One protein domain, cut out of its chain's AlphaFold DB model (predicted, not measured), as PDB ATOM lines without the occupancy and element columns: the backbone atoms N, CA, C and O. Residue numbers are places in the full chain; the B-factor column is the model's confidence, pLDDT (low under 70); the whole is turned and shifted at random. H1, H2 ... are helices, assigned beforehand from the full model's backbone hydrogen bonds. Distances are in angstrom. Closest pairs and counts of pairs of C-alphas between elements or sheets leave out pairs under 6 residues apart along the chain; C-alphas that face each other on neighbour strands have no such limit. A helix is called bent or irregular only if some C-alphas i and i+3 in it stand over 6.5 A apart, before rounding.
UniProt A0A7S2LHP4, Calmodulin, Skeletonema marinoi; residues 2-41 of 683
ATOM      1  N   PHE A   2     -13.440  49.356 -36.419       51.84
ATOM      2  CA  PHE A   2     -12.075  48.789 -36.381       51.84
ATOM      3  C   PHE A   2     -11.065  49.512 -35.455       51.84
ATOM      4  O   PHE A   2     -10.166  48.894 -34.902       51.84
ATOM      5  N   ILE A   3     -11.217  50.824 -35.242       56.12
ATOM      6  CA  ILE A   3     -10.275  51.623 -34.429       56.12
ATOM      7  C   ILE A   3     -10.475  51.388 -32.917       56.12
ATOM      8  O   ILE A   3      -9.517  51.435 -32.153       56.12
ATOM      9  N   TRP A   4     -11.708  51.085 -32.492       56.47
ATOM     10  CA  TRP A   4     -12.061  50.867 -31.083       56.47
ATOM     11  C   TRP A   4     -11.590  49.499 -30.572       56.47
ATOM     12  O   TRP A   4     -11.027  49.413 -29.483       56.47
ATOM     13  N   GLU A   5     -11.753  48.444 -31.379       58.06
ATOM     14  CA  GLU A   5     -11.246  47.104 -31.050       58.06
ATOM     15  C   GLU A   5      -9.718  47.080 -30.967       58.06
ATOM     16  O   GLU A   5      -9.160  46.460 -30.067       58.06
ATOM     17  N   PHE A   6      -9.023  47.787 -31.862       57.03
ATOM     18  CA  PHE A   6      -7.567  47.692 -31.942       57.03
ATOM     19  C   PHE A   6      -6.844  48.418 -30.794       57.03
ATOM     20  O   PHE A   6      -5.883  47.888 -30.242       57.03
ATOM     21  N   PHE A   7      -7.304  49.612 -30.398       58.03
ATOM     22  CA  PHE A   7      -6.585  50.446 -29.423       58.03
ATOM     23  C   PHE A   7      -6.896  50.128 -27.954       58.03
ATOM     24  O   PHE A   7      -6.028  50.294 -27.094       58.03
ATOM     25  N   VAL A   8      -8.117  49.683 -27.651       63.53
ATOM     26  CA  VAL A   8      -8.545  49.440 -26.264       63.53
ATOM     27  C   VAL A   8      -8.179  48.028 -25.817       63.53
ATOM     28  O   VAL A   8      -7.646  47.857 -24.724       63.53
ATOM     29  N   LEU A   9      -8.361  47.012 -26.669       60.91
ATOM     30  CA  LEU A   9      -8.077  45.624 -26.286       60.91
ATOM     31  C   LEU A   9      -6.575  45.336 -26.136       60.91
ATOM     32  O   LEU A   9      -6.213  44.539 -25.278       60.91
ATOM     33  N   GLN A  10      -5.688  45.996 -26.893       64.81
ATOM     34  CA  GLN A  10      -4.236  45.763 -26.779       64.81
ATOM     35  C   GLN A  10      -3.609  46.284 -25.480       64.81
ATOM     36  O   GLN A  10      -2.578  45.760 -25.062       64.81
ATOM     37  N   ASN A  11      -4.220  47.283 -24.839       68.69
ATOM     38  CA  ASN A  11      -3.689  47.910 -23.626       68.69
ATOM     39  C   ASN A  11      -4.304  47.355 -22.330       68.69
ATOM     40  O   ASN A  11      -3.852  47.717 -21.244       68.69
ATOM     41  N   LEU A  12      -5.311  46.476 -22.416       70.88
ATOM     42  CA  LEU A  12      -5.875  45.806 -21.245       70.88
ATOM     43  C   LEU A  12      -5.133  44.494 -20.928       70.88
ATOM     44  O   LEU A  12      -4.811  43.740 -21.852       70.88
ATOM     45  N   PRO A  13      -4.925  44.165 -19.637       78.25
ATOM     46  CA  PRO A  13      -4.410  42.866 -19.211       78.25
ATOM     47  C   PRO A  13      -5.203  41.711 -19.837       78.25
ATOM     48  O   PRO A  13      -6.436  41.743 -19.855       78.25
ATOM     49  N   LYS A  14      -4.503  40.680 -20.332       73.38
ATOM     50  CA  LYS A  14      -5.104  39.538 -21.056       73.38
ATOM     51  C   LYS A  14      -6.196  38.818 -20.261       73.38
ATOM     52  O   LYS A  14      -7.122  38.282 -20.859       73.38
ATOM     53  N   ASP A  15      -6.122  38.873 -18.936       75.12
ATOM     54  CA  ASP A  15      -7.073  38.229 -18.029       75.12
ATOM     55  C   ASP A  15      -8.440  38.941 -17.989       75.12
ATOM     56  O   ASP A  15      -9.455  38.322 -17.682       75.12
ATOM     57  N   ILE A  16      -8.490  40.233 -18.342       72.44
ATOM     58  CA  ILE A  16      -9.703  41.071 -18.278       72.44
ATOM     59  C   ILE A  16     -10.395  41.166 -19.645       72.44
ATOM     60  O   ILE A  16     -11.609  41.341 -19.717       72.44
ATOM     61  N   GLN A  17      -9.650  40.992 -20.742       71.62
ATOM     62  CA  GLN A  17     -10.167  41.043 -22.117       71.62
ATOM     63  C   GLN A  17     -11.445  40.210 -22.363       71.62
ATOM     64  O   GLN A  17     -12.374  40.760 -22.961       71.62
ATOM     65  N   PRO A  18     -11.583  38.950 -21.887       77.69
ATOM     66  CA  PRO A  18     -12.818  38.184 -22.088       77.69
ATOM     67  C   PRO A  18     -14.010  38.703 -21.261       77.69
ATOM     68  O   PRO A  18     -15.154  38.401 -21.594       77.69
ATOM     69  N   MET A  19     -13.771  39.495 -20.209       75.69
ATOM     70  CA  MET A  19     -14.815  40.084 -19.356       75.69
ATOM     71  C   MET A  19     -15.322  41.440 -19.866       75.69
ATOM     72  O   MET A  19     -16.401  41.871 -19.458       75.69
ATOM     73  N   VAL A  20     -14.589  42.107 -20.768       79.00
ATOM     74  CA  VAL A  20     -14.930  43.445 -21.291       79.00
ATOM     75  C   VAL A  20     -16.340  43.518 -21.896       79.00
ATOM     76  O   VAL A  20     -17.054  44.466 -21.563       79.00
ATOM     77  N   PRO A  21     -16.808  42.552 -22.716       79.38
ATOM     78  CA  PRO A  21     -18.173  42.593 -23.243       79.38
ATOM     79  C   PRO A  21     -19.232  42.519 -22.136       79.38
ATOM     80  O   PRO A  21     -20.219  43.247 -22.185       79.38
ATOM     81  N   GLY A  22     -19.009  41.692 -21.108       81.12
ATOM     82  CA  GLY A  22     -19.903  41.583 -19.953       81.12
ATOM     83  C   GLY A  22     -19.930  42.861 -19.112       81.12
ATOM     84  O   GLY A  22     -21.003  43.345 -18.765       81.12
ATOM     85  N   LEU A  23     -18.761  43.459 -18.858       80.94
ATOM     86  CA  LEU A  23     -18.632  44.747 -18.169       80.94
ATOM     87  C   LEU A  23     -19.323  45.883 -18.930       80.94
ATOM     88  O   LEU A  23     -19.997  46.698 -18.309       80.94
ATOM     89  N   LEU A  24     -19.211  45.918 -20.261       83.38
ATOM     90  CA  LEU A  24     -19.917  46.893 -21.097       83.38
ATOM     91  C   LEU A  24     -21.434  46.720 -21.019       83.38
ATOM     92  O   LEU A  24     -22.145  47.713 -20.896       83.38
ATOM     93  N   VAL A  25     -21.930  45.481 -21.045       84.94
ATOM     94  CA  VAL A  25     -23.366  45.205 -20.886       84.94
ATOM     95  C   VAL A  25     -23.856  45.673 -19.517       84.94
ATOM     96  O   VAL A  25     -24.868  46.360 -19.452       84.94
ATOM     97  N   VAL A  26     -23.127  45.370 -18.439       86.75
ATOM     98  CA  VAL A  26     -23.480  45.820 -17.080       86.75
ATOM     99  C   VAL A  26     -23.409  47.344 -16.959       86.75
ATOM    100  O   VAL A  26     -24.297  47.946 -16.363       86.75
ATOM    101  N   PHE A  27     -22.407  47.985 -17.560       85.75
ATOM    102  CA  PHE A  27     -22.260  49.441 -17.560       85.75
ATOM    103  C   PHE A  27     -23.408  50.132 -18.304       85.75
ATOM    104  O   PHE A  27     -24.016  51.062 -17.779       85.75
ATOM    105  N   VAL A  28     -23.752  49.650 -19.502       88.50
ATOM    106  CA  VAL A  28     -24.883  50.175 -20.280       88.50
ATOM    107  C   VAL A  28     -26.201  49.918 -19.553       88.50
ATOM    108  O   VAL A  28     -27.021  50.825 -19.471       88.50
ATOM    109  N   LEU A  29     -26.394  48.729 -18.971       89.69
ATOM    110  CA  LEU A  29     -27.575  48.419 -18.164       89.69
ATOM    111  C   LEU A  29     -27.685  49.356 -16.950       89.69
ATOM    112  O   LEU A  29     -28.773  49.841 -16.658       89.69
ATOM    113  N   GLY A  30     -26.564  49.652 -16.287       90.69
ATOM    114  CA  GLY A  30     -26.493  50.597 -15.172       90.69
ATOM    115  C   GLY A  30     -26.856  52.024 -15.583       90.69
ATOM    116  O   GLY A  30     -27.657  52.661 -14.904       90.69
ATOM    117  N   ILE A  31     -26.348  52.503 -16.725       89.75
ATOM    118  CA  ILE A  31     -26.742  53.808 -17.283       89.75
ATOM    119  C   ILE A  31     -28.238  53.821 -17.580       89.75
ATOM    120  O   ILE A  31     -28.918  54.759 -17.184       89.75
ATOM    121  N   VAL A  32     -28.751  52.779 -18.239       90.06
ATOM    122  CA  VAL A  32     -30.167  52.672 -18.602       90.06
ATOM    123  C   VAL A  32     -31.041  52.704 -17.346       90.06
ATOM    124  O   VAL A  32     -31.939  53.540 -17.266       90.06
ATOM    125  N   LEU A  33     -30.744  51.877 -16.339       87.06
ATOM    126  CA  LEU A  33     -31.459  51.860 -15.057       87.06
ATOM    127  C   LEU A  33     -31.410  53.221 -14.354       87.06
ATOM    128  O   LEU A  33     -32.456  53.716 -13.950       87.06
ATOM    129  N   SER A  34     -30.241  53.867 -14.297       79.25
ATOM    130  CA  SER A  34     -30.087  55.204 -13.709       79.25
ATOM    131  C   SER A  34     -30.889  56.269 -14.469       79.25
ATOM    132  O   SER A  34     -31.558  57.096 -13.853       79.25
ATOM    133  N   THR A  35     -30.911  56.224 -15.807       80.69
ATOM    134  CA  THR A  35     -31.769  57.119 -16.598       80.69
ATOM    135  C   THR A  35     -33.252  56.843 -16.397       80.69
ATOM    136  O   THR A  35     -34.027  57.792 -16.389       80.69
ATOM    137  N   PHE A  36     -33.668  55.586 -16.216       79.19
ATOM    138  CA  PHE A  36     -35.063  55.252 -15.923       79.19
ATOM    139  C   PHE A  36     -35.473  55.716 -14.524       79.19
ATOM    140  O   PHE A  36     -36.560  56.269 -14.380       79.19
ATOM    141  N   GLU A  37     -34.608  55.564 -13.524       72.31
ATOM    142  CA  GLU A  37     -34.818  56.077 -12.167       72.31
ATOM    143  C   GLU A  37     -34.943  57.609 -12.168       72.31
ATOM    144  O   GLU A  37     -35.919  58.158 -11.654       72.31
ATOM    145  N   PHE A  38     -34.033  58.302 -12.862       69.81
ATOM    146  CA  PHE A  38     -34.086  59.757 -13.021       69.81
ATOM    147  C   PHE A  38     -35.316  60.217 -13.818       69.81
ATOM    148  O   PHE A  38     -35.965  61.200 -13.465       69.81
ATOM    149  N   MET A  39     -35.687  59.497 -14.881       71.00
ATOM    150  CA  MET A  39     -36.882  59.791 -15.674       71.00
ATOM    151  C   MET A  39     -38.163  59.579 -14.862       71.00
ATOM    152  O   MET A  39     -39.085  60.379 -14.979       71.00
ATOM    153  N   PHE A  40     -38.227  58.549 -14.017       66.38
ATOM    154  CA  PHE A  40     -39.377  58.300 -13.147       66.38
ATOM    155  C   PHE A  40     -39.524  59.392 -12.074       66.38
ATOM    156  O   PHE A  40     -40.643  59.845 -11.814       66.38
ATOM    157  N   ALA A  41     -38.399  59.880 -11.536       60.72
ATOM    158  CA  ALA A  41     -38.353  61.055 -10.666       60.72
ATOM    159  C   ALA A  41     -38.785  62.348 -11.390       60.72
ATOM    160  O   ALA A  41     -39.432  63.199 -10.789       60.72
TER     161      ALA A  41
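This is residues 2 to 41 of the 683 residues of the protein "Calmodulin" of Skeletonema marinoi (UniProt A0A7S2LHP4). One long helix, H2, makes the long arm of an L, and a short helix, H1, makes the other arm, with the link of residues 10 to 16 at the corner. Residues 21 to 41 of H2 and residues 2 to 7 of H1 stick out free from this corner. The printed part has 40 residues with two named helices, H1 then H2 along the chain, and no named strand; the class is all helix. It is extended, with a radius of gyration of the C-alphas of 14.0 A, and flat in outline, spanning 41 by 21 by 11 A.

Start with the longest helix, H2, residues 17 to 41, and look back to H1, residues 2 to 9. The two are close but not clearly touching, with 1 pair of C-alphas within 8 A: the closest are those of Leu 9 and Gln 17, 6.5 A apart. Their lines stand at 79 degrees, about perpendicular, and their centres are 21.1 A apart. Of the O i to N i+4 pairs, 19 of 21 in H2 and 3 of 4 in H1 are within hydrogen-bond range.

Find C-alpha 17 at (-10.167, 41.043, -22.117); from there H2 runs 36.4 A to C-alpha 41 at (-38.353, 61.055, -10.666). H2 is irregular: C-alphas 18 and 21 are 7.0 A apart, and its line is a rough one. H1 runs 11.3 A from C-alpha 2 at (-12.075, 48.789, -36.381) to C-alpha 9. It is neither bent nor irregular, but only just: C-alphas 6 and 9 are 6.0 A apart.

The two C-alphas farthest apart are those of Lys 14 and Ala 41, at 40.9 A. The printed part has no cut, and the link from H1 to H2, 7 residues, is short. Look at the B-factor column for the model's confidence: the mean pLDDT of the printed part is 74.2, and residues 2 to 11, 38, 40 and 41 are under 70.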